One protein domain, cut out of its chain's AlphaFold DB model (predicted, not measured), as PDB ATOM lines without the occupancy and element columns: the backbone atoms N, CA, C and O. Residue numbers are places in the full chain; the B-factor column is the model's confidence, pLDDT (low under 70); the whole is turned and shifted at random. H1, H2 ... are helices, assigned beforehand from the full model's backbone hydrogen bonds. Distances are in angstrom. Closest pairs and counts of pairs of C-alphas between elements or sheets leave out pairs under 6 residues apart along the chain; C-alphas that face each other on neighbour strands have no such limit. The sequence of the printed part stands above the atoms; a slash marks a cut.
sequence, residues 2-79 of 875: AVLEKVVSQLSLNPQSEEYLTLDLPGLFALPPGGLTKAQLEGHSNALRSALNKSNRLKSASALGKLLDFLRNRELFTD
ATOM      1  N   ALA A   2     -25.744 -14.904 -32.490       73.88
ATOM      2  CA  ALA A   2     -25.388 -16.129 -33.221       73.88
ATOM      3  C   ALA A   2     -26.298 -17.333 -32.889       73.88
ATOM      4  O   ALA A   2     -26.754 -18.029 -33.789       73.88
ATOM      5  N   VAL A   3     -26.645 -17.522 -31.607       76.19
ATOM      6  CA  VAL A   3     -27.575 -18.579 -31.161       76.19
ATOM      7  C   VAL A   3     -28.965 -18.420 -31.789       76.19
ATOM      8  O   VAL A   3     -29.515 -19.375 -32.324       76.19
ATOM      9  N   LEU A   4     -29.512 -17.200 -31.809       81.94
ATOM     10  CA  LEU A   4     -30.818 -16.909 -32.406       81.94
ATOM     11  C   LEU A   4     -30.833 -17.189 -33.919       81.94
ATOM     12  O   LEU A   4     -31.785 -17.772 -34.427       81.94
ATOM     13  N   GLU A   5     -29.784 -16.797 -34.642       83.50
ATOM     14  CA  GLU A   5     -29.665 -17.066 -36.081       83.50
ATOM     15  C   GLU A   5     -29.522 -18.567 -36.371       83.50
ATOM     16  O   GLU A   5     -30.171 -19.066 -37.291       83.50
ATOM     17  N   LYS A   6     -28.755 -19.302 -35.549       82.81
ATOM     18  CA  LYS A   6     -28.638 -20.769 -35.626       82.81
ATOM     19  C   LYS A   6     -30.002 -21.437 -35.456       82.81
ATOM     20  O   LYS A   6     -30.374 -22.262 -36.285       82.81
ATOM     21  N   VAL A   7     -30.759 -21.047 -34.430       84.00
ATOM     22  CA  VAL A   7     -32.107 -21.576 -34.170       84.00
ATOM     23  C   VAL A   7     -33.030 -21.292 -35.353       84.00
ATOM     24  O   VAL A   7     -33.634 -22.214 -35.888       84.00
ATOM     25  N   VAL A   8     -33.089 -20.049 -35.840       85.56
ATOM     26  CA  VAL A   8     -33.921 -19.688 -37.002       85.56
ATOM     27  C   VAL A   8     -33.530 -20.480 -38.254       85.56
ATOM     28  O   VAL A   8     -34.406 -20.916 -39.004       85.56
ATOM     29  N   SER A   9     -32.235 -20.704 -38.478       86.69
ATOM     30  CA  SER A   9     -31.744 -21.524 -39.591       86.69
ATOM     31  C   SER A   9     -32.183 -22.983 -39.455       86.69
ATOM     32  O   SER A   9     -32.655 -23.570 -40.424       86.69
ATOM     33  N   GLN A  10     -32.071 -23.564 -38.258       82.38
ATOM     34  CA  GLN A  10     -32.474 -24.949 -37.991       82.38
ATOM     35  C   GLN A  10     -33.981 -25.148 -38.143       82.38
ATOM     36  O   GLN A  10     -34.410 -26.110 -38.771       82.38
ATOM     37  N   LEU A  11     -34.785 -24.203 -37.656       85.50
ATOM     38  CA  LEU A  11     -36.240 -24.230 -37.825       85.50
ATOM     39  C   LEU A  11     -36.661 -24.058 -39.294       85.50
ATOM     40  O   LEU A  11     -37.701 -24.566 -39.699       85.50
ATOM     41  N   SER A  12     -35.848 -23.370 -40.106       84.06
ATOM     42  CA  SER A  12     -36.077 -23.247 -41.554       84.06
ATOM     43  C   SER A  12     -35.755 -24.543 -42.308       84.06
ATOM     44  O   SER A  12     -36.423 -24.855 -43.289       84.06
ATOM     45  N   LEU A  13     -34.746 -25.296 -41.855       84.50
ATOM     46  CA  LEU A  13     -34.350 -26.588 -42.430       84.50
ATOM     47  C   LEU A  13     -35.272 -27.730 -41.984       84.50
ATOM     48  O   LEU A  13     -35.621 -28.592 -42.785       84.50
ATOM     49  N   ASN A  14     -35.676 -27.729 -40.714       84.94
ATOM     50  CA  ASN A  14     -36.592 -28.702 -40.135       84.94
ATOM     51  C   ASN A  14     -37.721 -27.984 -39.371       84.94
ATOM     52  O   ASN A  14     -37.584 -27.710 -38.175       84.94
ATOM     53  N   PRO A  15     -38.869 -27.735 -40.029       80.38
ATOM     54  CA  PRO A  15     -40.000 -27.034 -39.421       80.38
ATOM     55  C   PRO A  15     -40.641 -27.744 -38.217       80.38
ATOM     56  O   PRO A  15     -41.368 -27.119 -37.442       80.38
ATOM     57  N   GLN A  16     -40.387 -29.047 -38.047       82.81
ATOM     58  CA  GLN A  16     -40.884 -29.827 -36.909       82.81
ATOM     59  C   GLN A  16     -39.976 -29.728 -35.676       82.81
ATOM     60  O   GLN A  16     -40.389 -30.138 -34.595       82.81
ATOM     61  N   SER A  17     -38.775 -29.160 -35.810       83.94
ATOM     62  CA  SER A  17     -37.809 -29.048 -34.719       83.94
ATOM     63  C   SER A  17     -38.313 -28.179 -33.558       83.94
ATOM     64  O   SER A  17     -39.029 -27.192 -33.750       83.94
ATOM     65  N   GLU A  18     -37.894 -28.537 -32.343       87.12
ATOM     66  CA  GLU A  18     -38.131 -27.782 -31.108       87.12
ATOM     67  C   GLU A  18     -36.904 -26.958 -30.678       87.12
ATOM     68  O   GLU A  18     -36.784 -26.560 -29.525       87.12
ATOM     69  N   GLU A  19     -35.986 -26.651 -31.604       85.38
ATOM     70  CA  GLU A  19     -34.731 -25.934 -31.303       85.38
ATOM     71  C   GLU A  19     -34.949 -24.557 -30.642       85.38
ATOM     72  O   GLU A  19     -34.049 -24.016 -29.997       85.38
ATOM     73  N   TYR A  20     -36.161 -24.001 -30.738       86.88
ATOM     74  CA  TYR A  20     -36.571 -22.791 -30.026       86.88
ATOM     75  C   TYR A  20     -36.516 -22.923 -28.492       86.88
ATOM     76  O   TYR A  20     -36.406 -21.898 -27.822       86.88
ATOM     77  N   LEU A  21     -36.547 -24.139 -27.928       88.00
ATOM     78  CA  LEU A  21     -36.430 -24.390 -26.482       88.00
ATOM     79  C   LEU A  21     -35.060 -23.982 -25.912       88.00
ATOM     80  O   LEU A  21     -34.941 -23.694 -24.723       88.00
ATOM     81  N   THR A  22     -34.030 -23.870 -26.755       84.12
ATOM     82  CA  THR A  22     -32.707 -23.362 -26.346       84.12
ATOM     83  C   THR A  22     -32.737 -21.876 -25.969       84.12
ATOM     84  O   THR A  22     -31.888 -21.394 -25.215       84.12
ATOM     85  N   LEU A  23     -33.736 -21.135 -26.453       86.25
ATOM     86  CA  LEU A  23     -33.865 -19.697 -26.262       86.25
ATOM     87  C   LEU A  23     -34.766 -19.358 -25.074       86.25
ATOM     88  O   LEU A  23     -35.739 -20.048 -24.773       86.25
ATOM     89  N   ASP A  24     -34.493 -18.218 -24.441       86.25
ATOM     90  CA  ASP A  24     -35.413 -17.631 -23.472       86.25
ATOM     91  C   ASP A  24     -36.530 -16.862 -24.178       86.25
ATOM     92  O   ASP A  24     -36.502 -15.636 -24.263       86.25
ATOM     93  N   LEU A  25     -37.493 -17.590 -24.752       89.12
ATOM     94  CA  LEU A  25     -38.576 -16.982 -25.529       89.12
ATOM     95  C   LEU A  25     -39.388 -15.934 -24.742       89.12
ATOM     96  O   LEU A  25     -39.630 -14.869 -25.315       89.12
ATOM     97  N   PRO A  26     -39.768 -16.149 -23.463       88.19
ATOM     98  CA  PRO A  26     -40.472 -15.129 -22.687       88.19
ATOM     99  C   PRO A  26     -39.670 -13.833 -22.546       88.19
ATOM    100  O   PRO A  26     -40.221 -12.752 -22.753       88.19
ATOM    101  N   GLY A  27     -38.364 -13.931 -22.282       87.12
ATOM    102  CA  GLY A  27     -37.470 -12.775 -22.234       87.12
ATOM    103  C   GLY A  27     -37.293 -12.103 -23.598       87.12
ATOM    104  O   GLY A  27     -37.414 -10.883 -23.711       87.12
ATOM    105  N   LEU A  28     -37.072 -12.883 -24.662       88.75
ATOM    106  CA  LEU A  28     -36.861 -12.373 -26.025       88.75
ATOM    107  C   LEU A  28     -38.090 -11.663 -26.601       88.75
ATOM    108  O   LEU A  28     -37.941 -10.700 -27.353       88.75
ATOM    109  N   PHE A  29     -39.290 -12.129 -26.259       90.50
ATOM    110  CA  PHE A  29     -40.551 -11.519 -26.680       90.50
ATOM    111  C   PHE A  29     -41.152 -10.573 -25.636       90.50
ATOM    112  O   PHE A  29     -42.256 -10.067 -25.849       90.50
ATOM    113  N   ALA A  30     -40.428 -10.304 -24.546       88.62
ATOM    114  CA  ALA A  30     -40.855  -9.433 -23.454       88.62
ATOM    115  C   ALA A  30     -42.277  -9.761 -22.958       88.62
ATOM    116  O   ALA A  30     -43.122  -8.874 -22.814       88.62
ATOM    117  N   LEU A  31     -42.557 -11.050 -22.751       87.25
ATOM    118  CA  LEU A  31     -43.830 -11.490 -22.193       87.25
ATOM    119  C   LEU A  31     -43.862 -11.177 -20.689       87.25
ATOM    120  O   LEU A  31     -42.908 -11.508 -19.979       87.25
ATOM    121  N   PRO A  32     -44.927 -10.534 -20.178       78.19
ATOM    122  CA  PRO A  32     -45.059 -10.278 -18.752       78.19
ATOM    123  C   PRO A  32     -45.152 -11.596 -17.962       78.19
ATOM    124  O   PRO A  32     -45.724 -12.570 -18.455       78.19
ATOM    125  N   PRO A  33     -44.624 -11.641 -16.726       70.69
ATOM    126  CA  PRO A  33     -44.762 -12.807 -15.865       70.69
ATOM    127  C   PRO A  33     -46.236 -13.005 -15.472       70.69
ATOM    128  O   PRO A  33     -46.845 -12.123 -14.870       70.69
ATOM    129  N   GLY A  34     -46.806 -14.165 -15.810       68.12
ATOM    130  CA  GLY A  34     -48.199 -14.528 -15.520       68.12
ATOM    131  C   GLY A  34     -48.892 -15.203 -16.708       68.12
ATOM    132  O   GLY A  34     -48.471 -15.046 -17.850       68.12
ATOM    133  N   GLY A  35     -49.945 -15.981 -16.447       73.88
ATOM    134  CA  GLY A  35     -50.717 -16.655 -17.498       73.88
ATOM    135  C   GLY A  35     -51.463 -15.644 -18.371       73.88
ATOM    136  O   GLY A  35     -52.333 -14.924 -17.882       73.88
ATOM    137  N   LEU A  36     -51.116 -15.577 -19.656       83.62
ATOM    138  CA  LEU A  36     -51.760 -14.697 -20.629       83.62
ATOM    139  C   LEU A  36     -52.890 -15.429 -21.348       83.62
ATOM    140  O   LEU A  36     -52.741 -16.576 -21.757       83.62
ATOM    141  N   THR A  37     -54.017 -14.750 -21.551       87.75
ATOM    142  CA  THR A  37     -55.112 -15.287 -22.373       87.75
ATOM    143  C   THR A  37     -54.759 -15.231 -23.863       87.75
ATOM    144  O   THR A  37     -53.978 -14.380 -24.297       87.75
ATOM    145  N   LYS A  38     -55.392 -16.083 -24.681       88.31
ATOM    146  CA  LYS A  38     -55.194 -16.117 -26.143       88.31
ATOM    147  C   LYS A  38     -55.340 -14.736 -26.804       88.31
ATOM    148  O   LYS A  38     -54.489 -14.339 -27.591       88.31
ATOM    149  N   ALA A  39     -56.358 -13.962 -26.414       86.06
ATOM    150  CA  ALA A  39     -56.586 -12.615 -26.947       86.06
ATOM    151  C   ALA A  39     -55.448 -11.631 -26.606       86.06
ATOM    152  O   ALA A  39     -55.070 -10.795 -27.428       86.06
ATOM    153  N   GLN A  40     -54.866 -11.739 -25.405       87.25
ATOM    154  CA  GLN A  40     -53.716 -10.922 -25.004       87.25
ATOM    155  C   GLN A  40     -52.450 -11.316 -25.778       87.25
ATOM    156  O   GLN A  40     -51.714 -10.433 -26.221       87.25
ATOM    157  N   LEU A  41     -52.223 -12.616 -25.998       89.81
ATOM    158  CA  LEU A  41     -51.100 -13.123 -26.795       89.81
ATOM    159  C   LEU A  41     -51.201 -12.701 -28.269       89.81
ATOM    160  O   LEU A  41     -50.204 -12.270 -28.845       89.81
ATOM    161  N   GLU A  42     -52.391 -12.750 -28.872       88.62
ATOM    162  CA  GLU A  42     -52.635 -12.268 -30.240       88.62
ATOM    163  C   GLU A  42     -52.357 -10.762 -30.375       88.62
ATOM    164  O   GLU A  42     -51.659 -10.330 -31.299       88.62
ATOM    165  N   GLY A  43     -52.846  -9.959 -29.421       88.50
ATOM    166  CA  GLY A  43     -52.573  -8.521 -29.366       88.50
ATOM    167  C   GLY A  43     -51.077  -8.214 -29.252       88.50
ATOM    168  O   GLY A  43     -50.546  -7.396 -30.011       88.50
ATOM    169  N   HIS A  44     -50.377  -8.921 -28.361       89.25
ATOM    170  CA  HIS A  44     -48.933  -8.766 -28.158       89.25
ATOM    171  C   HIS A  44     -48.125  -9.212 -29.382       89.25
ATOM    172  O   HIS A  44     -47.207  -8.513 -29.807       89.25
ATOM    173  N   SER A  45     -48.510 -10.321 -30.019       89.88
ATOM    174  CA  SER A  45     -47.886 -10.833 -31.247       89.88
ATOM    175  C   SER A  45     -47.913  -9.802 -32.381       89.88
ATOM    176  O   SER A  45     -46.898  -9.545 -33.038       89.88
ATOM    177  N   ASN A  46     -49.059  -9.143 -32.580       89.69
ATOM    178  CA  ASN A  46     -49.220  -8.106 -33.598       89.69
ATOM    179  C   ASN A  46     -48.394  -6.848 -33.279       89.69
ATOM    180  O   ASN A  46     -47.759  -6.277 -34.174       89.69
ATOM    181  N   ALA A  47     -48.353  -6.441 -32.006       89.31
ATOM    182  CA  ALA A  47     -47.525  -5.327 -31.552       89.31
ATOM    183  C   ALA A  47     -46.028  -5.605 -31.775       89.31
ATOM    184  O   ALA A  47     -45.324  -4.765 -32.345       89.31
ATOM    185  N   LEU A  48     -45.560  -6.809 -31.421       90.56
ATOM    186  CA  LEU A  48     -44.190  -7.261 -31.667       90.56
ATOM    187  C   LEU A  48     -43.856  -7.254 -33.158       90.56
ATOM    188  O   LEU A  48     -42.820  -6.719 -33.548       90.56
ATOM    189  N   ARG A  49     -44.741  -7.773 -34.019       91.00
ATOM    190  CA  ARG A  49     -44.503  -7.773 -35.470       91.00
ATOM    191  C   ARG A  49     -44.352  -6.357 -36.025       91.00
ATOM    192  O   ARG A  49     -43.450  -6.102 -36.821       91.00
ATOM    193  N   SER A  50     -45.198  -5.429 -35.578       89.75
ATOM    194  CA  SER A  50     -45.105  -4.011 -35.949       89.75
ATOM    195  C   SER A  50     -43.779  -3.387 -35.494       89.75
ATOM    196  O   SER A  50     -43.107  -2.711 -36.277       89.75
ATOM    197  N   ALA A  51     -43.352  -3.659 -34.258       88.62
ATOM    198  CA  ALA A  51     -42.094  -3.156 -33.706       88.62
ATOM    199  C   ALA A  51     -40.852  -3.721 -34.428       88.62
ATOM    200  O   ALA A  51     -39.922  -2.972 -34.747       88.62
ATOM    201  N   LEU A  52     -40.852  -5.019 -34.743       89.81
ATOM    202  CA  LEU A  52     -39.765  -5.689 -35.464       89.81
ATOM    203  C   LEU A  52     -39.645  -5.178 -36.907       89.81
ATOM    204  O   LEU A  52     -38.536  -4.909 -37.365       89.81
ATOM    205  N   ASN A  53     -40.771  -4.940 -37.592       88.00
ATOM    206  CA  ASN A  53     -40.783  -4.362 -38.941       88.00
ATOM    207  C   ASN A  53     -40.203  -2.941 -38.979       88.00
ATOM    208  O   ASN A  53     -39.444  -2.611 -39.889       88.00
ATOM    209  N   LYS A  54     -40.508  -2.107 -37.976       89.56
ATOM    210  CA  LYS A  54     -39.913  -0.761 -37.841       89.56
ATOM    211  C   LYS A  54     -38.403  -0.807 -37.594       89.56
ATOM    212  O   LYS A  54     -37.697   0.142 -37.918       89.56
ATOM    213  N   SER A  55     -37.914  -1.922 -37.056       86.62
ATOM    214  CA  SER A  55     -36.514  -2.140 -36.687       86.62
ATOM    215  C   SER A  55     -35.765  -3.034 -37.685       86.62
ATOM    216  O   SER A  55     -34.700  -3.553 -37.360       86.62
ATOM    217  N   ASN A  56     -36.290  -3.206 -38.906       77.75
ATOM    218  CA  ASN A  56     -35.809  -4.161 -39.918       77.75
ATOM    219  C   ASN A  56     -34.332  -4.014 -40.335       77.75
ATOM    220  O   ASN A  56     -33.767  -4.941 -40.912       77.75
ATOM    221  N   ARG A  57     -33.697  -2.875 -40.037       81.94
ATOM    222  CA  ARG A  57     -32.263  -2.638 -40.264       81.94
ATOM    223  C   ARG A  57     -31.371  -3.419 -39.295       81.94
ATOM    224  O   ARG A  57     -30.193  -3.614 -39.582       81.94
ATOM    225  N   LEU A  58     -31.906  -3.867 -38.159       86.69
ATOM    226  CA  LEU A  58     -31.186  -4.695 -37.198       86.69
ATOM    227  C   LEU A  58     -31.330  -6.174 -37.568       86.69
ATOM    228  O   LEU A  58     -32.440  -6.702 -37.667       86.69
ATOM    229  N   LYS A  59     -30.201  -6.878 -37.693       85.19
ATOM    230  CA  LYS A  59     -30.187  -8.332 -37.936       85.19
ATOM    231  C   LYS A  59     -30.962  -9.110 -36.862       85.19
ATOM    232  O   LYS A  59     -31.676 -10.054 -37.181       85.19
ATOM    233  N   SER A  60     -30.895  -8.654 -35.608       83.88
ATOM    234  CA  SER A  60     -31.667  -9.187 -34.477       83.88
ATOM    235  C   SER A  60     -33.171  -9.111 -34.695       83.88
ATOM    236  O   SER A  60     -33.862 -10.101 -34.484       83.88
ATOM    237  N   ALA A  61     -33.673  -7.971 -35.171       86.12
ATOM    238  CA  ALA A  61     -35.092  -7.783 -35.440       86.12
ATOM    239  C   ALA A  61     -35.571  -8.672 -36.596       86.12
ATOM    240  O   ALA A  61     -36.660  -9.235 -36.528       86.12
ATOM    241  N   SER A  62     -34.738  -8.861 -37.627       86.56
ATOM    242  CA  SER A  62     -35.034  -9.787 -38.725       86.56
ATOM    243  C   SER A  62     -35.103 -11.246 -38.251       86.56
ATOM    244  O   SER A  62     -36.058 -11.951 -38.574       86.56
ATOM    245  N   ALA A  63     -34.138 -11.697 -37.442       88.19
ATOM    246  CA  ALA A  63     -34.116 -13.059 -36.910       88.19
ATOM    247  C   ALA A  63     -35.265 -13.320 -35.918       88.19
ATOM    248  O   ALA A  63     -35.962 -14.327 -36.040       88.19
ATOM    249  N   LEU A  64     -35.532 -12.387 -34.995       90.81
ATOM    250  CA  LEU A  64     -36.692 -12.454 -34.096       90.81
ATOM    251  C   LEU A  64     -38.013 -12.437 -34.872       90.81
ATOM    252  O   LEU A  64     -38.939 -13.150 -34.504       90.81
ATOM    253  N   GLY A  65     -38.095 -11.671 -35.964       89.44
ATOM    254  CA  GLY A  65     -39.262 -11.644 -36.845       89.44
ATOM    255  C   GLY A  65     -39.540 -13.000 -37.488       89.44
ATOM    256  O   GLY A  65     -40.683 -13.448 -37.477       89.44
ATOM    257  N   LYS A  66     -38.498 -13.681 -37.979       89.94
ATOM    258  CA  LYS A  66     -38.606 -15.045 -38.524       89.94
ATOM    259  C   LYS A  66     -39.006 -16.067 -37.457       89.94
ATOM    260  O   LYS A  66     -39.838 -16.925 -37.728       89.94
ATOM    261  N   LEU A  67     -38.450 -15.961 -36.246       92.62
ATOM    262  CA  LEU A  67     -38.818 -16.829 -35.122       92.62
ATOM    263  C   LEU A  67     -40.276 -16.612 -34.686       92.62
ATOM    264  O   LEU A  67     -40.995 -17.576 -34.442       92.62
ATOM    265  N   LEU A  68     -40.730 -15.356 -34.631       91.31
ATOM    266  CA  LEU A  68     -42.122 -15.017 -34.339       91.31
ATOM    267  C   LEU A  68     -43.065 -15.591 -35.403       91.31
ATOM    268  O   LEU A  68     -44.073 -16.195 -35.052       91.31
ATOM    269  N   ASP A  69     -42.731 -15.445 -36.689       90.38
ATOM    270  CA  ASP A  69     -43.528 -16.013 -37.784       90.38
ATOM    271  C   ASP A  69     -43.600 -17.541 -37.691       90.38
ATOM    272  O   ASP A  69     -44.673 -18.115 -37.857       90.38
ATOM    273  N   PHE A  70     -42.488 -18.203 -37.357       91.31
ATOM    274  CA  PHE A  70     -42.458 -19.647 -37.133       91.31
ATOM    275  C   PHE A  70     -43.431 -20.082 -36.026       91.31
ATOM    276  O   PHE A  70     -44.256 -20.972 -36.240       91.31
ATOM    277  N   LEU A  71     -43.379 -19.430 -34.859       91.12
ATOM    278  CA  LEU A  71     -44.257 -19.754 -33.731       91.12
ATOM    279  C   LEU A  71     -45.729 -19.438 -34.029       91.12
ATOM    280  O   LEU A  71     -46.609 -20.158 -33.566       91.12
ATOM    281  N   ARG A  72     -46.008 -18.388 -34.812       89.31
ATOM    282  CA  ARG A  72     -47.369 -18.041 -35.251       89.31
ATOM    283  C   ARG A  72     -47.937 -19.050 -36.239       89.31
ATOM    284  O   ARG A  72     -49.083 -19.453 -36.087       89.31
ATOM    285  N   ASN A  73     -47.145 -19.472 -37.222       88.19
ATOM    286  CA  ASN A  73     -47.583 -20.421 -38.248       88.19
ATOM    287  C   ASN A  73     -47.930 -21.799 -37.666       88.19
ATOM    288  O   ASN A  73     -48.681 -22.546 -38.284       88.19
ATOM    289  N   ARG A  74     -47.392 -22.134 -36.486       87.88
ATOM    290  CA  ARG A  74     -47.714 -23.355 -35.731       87.88
ATOM    291  C   ARG A  74     -48.741 -23.135 -34.615       87.88
ATOM    292  O   ARG A  74     -48.928 -24.030 -33.802       87.88
ATOM    293  N   GLU A  75     -49.329 -21.943 -34.527       87.62
ATOM    294  CA  GLU A  75     -50.255 -21.512 -33.463       87.62
ATOM    295  C   GLU A  75     -49.680 -21.537 -32.028       87.62
ATOM    296  O   GLU A  75     -50.373 -21.168 -31.083       87.62
ATOM    297  N   LEU A  76     -48.388 -21.849 -31.862       89.62
ATOM    298  CA  LEU A  76     -47.699 -21.957 -30.571       89.62
ATOM    299  C   LEU A  76     -47.643 -20.621 -29.821       89.62
ATOM    300  O   LEU A  76     -47.802 -20.581 -28.608       89.62
ATOM    301  N   PHE A  77     -47.429 -19.502 -30.525       90.81
ATOM    302  CA  PHE A  77     -47.310 -18.196 -29.859       90.81
ATOM    303  C   PHE A  77     -48.613 -17.767 -29.166       90.81
ATOM    304  O   PHE A  77     -48.581 -17.073 -28.153       90.81
ATOM    305  N   THR A  78     -49.757 -18.138 -29.735       89.31
ATOM    306  CA  THR A  78     -51.092 -17.724 -29.276       89.31
ATOM    307  C   THR A  78     -51.741 -18.718 -28.318       89.31
ATOM    308  O   THR A  78     -52.838 -18.451 -27.836       89.31
ATOM    309  N   ASP A  79     -51.083 -19.845 -28.050       90.62
ATOM    310  CA  ASP A  79     -51.542 -20.893 -27.145       90.62
ATOM    311  C   ASP A  79     -51.099 -20.601 -25.692       90.62
ATOM    312  O   ASP A  79     -49.898 -20.592 -25.410       90.62
TER     313      ASP A  79
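This is residues 2 to 79 of the 875 residues of the protein "Tetratricopeptide repeat protein" of Kocuria tytonis (UniProt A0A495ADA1). The longest helix, H4, and H5 make a helical hairpin, and H1 packs on H5 away from H4; the three helices form a row with H5 in the middle. Two short helices, H2 and H3, lie off one side of this row, on the stretch that leads from H1 to H4. The printed part has 78 residues with five named helices, in the order H1 to H5, and no named strand; the class is all helix. It is compact, with a radius of gyration of the C-alphas of 12.1 A, and spans 31 by 28 by 20 A.

H4, residues 38 to 54, is 24.6 A long from C-alpha 38 at (-55.194, -16.117, -26.143) to C-alpha 54 at (-39.913, -0.761, -37.841). H5, residues 59 to 73, measures 21.2 A and ends with C-alpha 73 at (-47.583, -20.421, -38.248). H1, residues 2 to 13, measures 16.6 A. H2 holds residues 19 to 22, and H3 residues 25 to 28.

H4 touches H5 at a shallow tilt of 31 degrees, opposite ways; the closest C-alphas, of Leu 52 and Ala 61, are 5.1 A apart. H5 touches H1 at a steep tilt of 39 degrees, the same way, closest at the C-alphas of Val 8 and Leu 67, 6.0 A. H1 and H4 are apart. H1 touches H2 with residues 7 to 11 alone, closest at the C-alphas of Val 7 and Glu 19, 5.8 A. H2 and H3 meet only through their link. H3 touches no helix; it is only just apart from H5, 8.1 A at the closest C-alphas. In H1, H4 and H5 every O i to N i+4 pair is within hydrogen-bond range; H2 and H3 are too short for such a pair, and each has its one O i to N i+3 pair within range.

The C-alphas farthest apart, of Leu 13 and Gly 34, are 32.6 A apart. The printed part has no cut. The H3 to H4 link, 9 residues, is short; the others are tight. The mean pLDDT of the printed part is 86.2, and residue 34 alone is under 70.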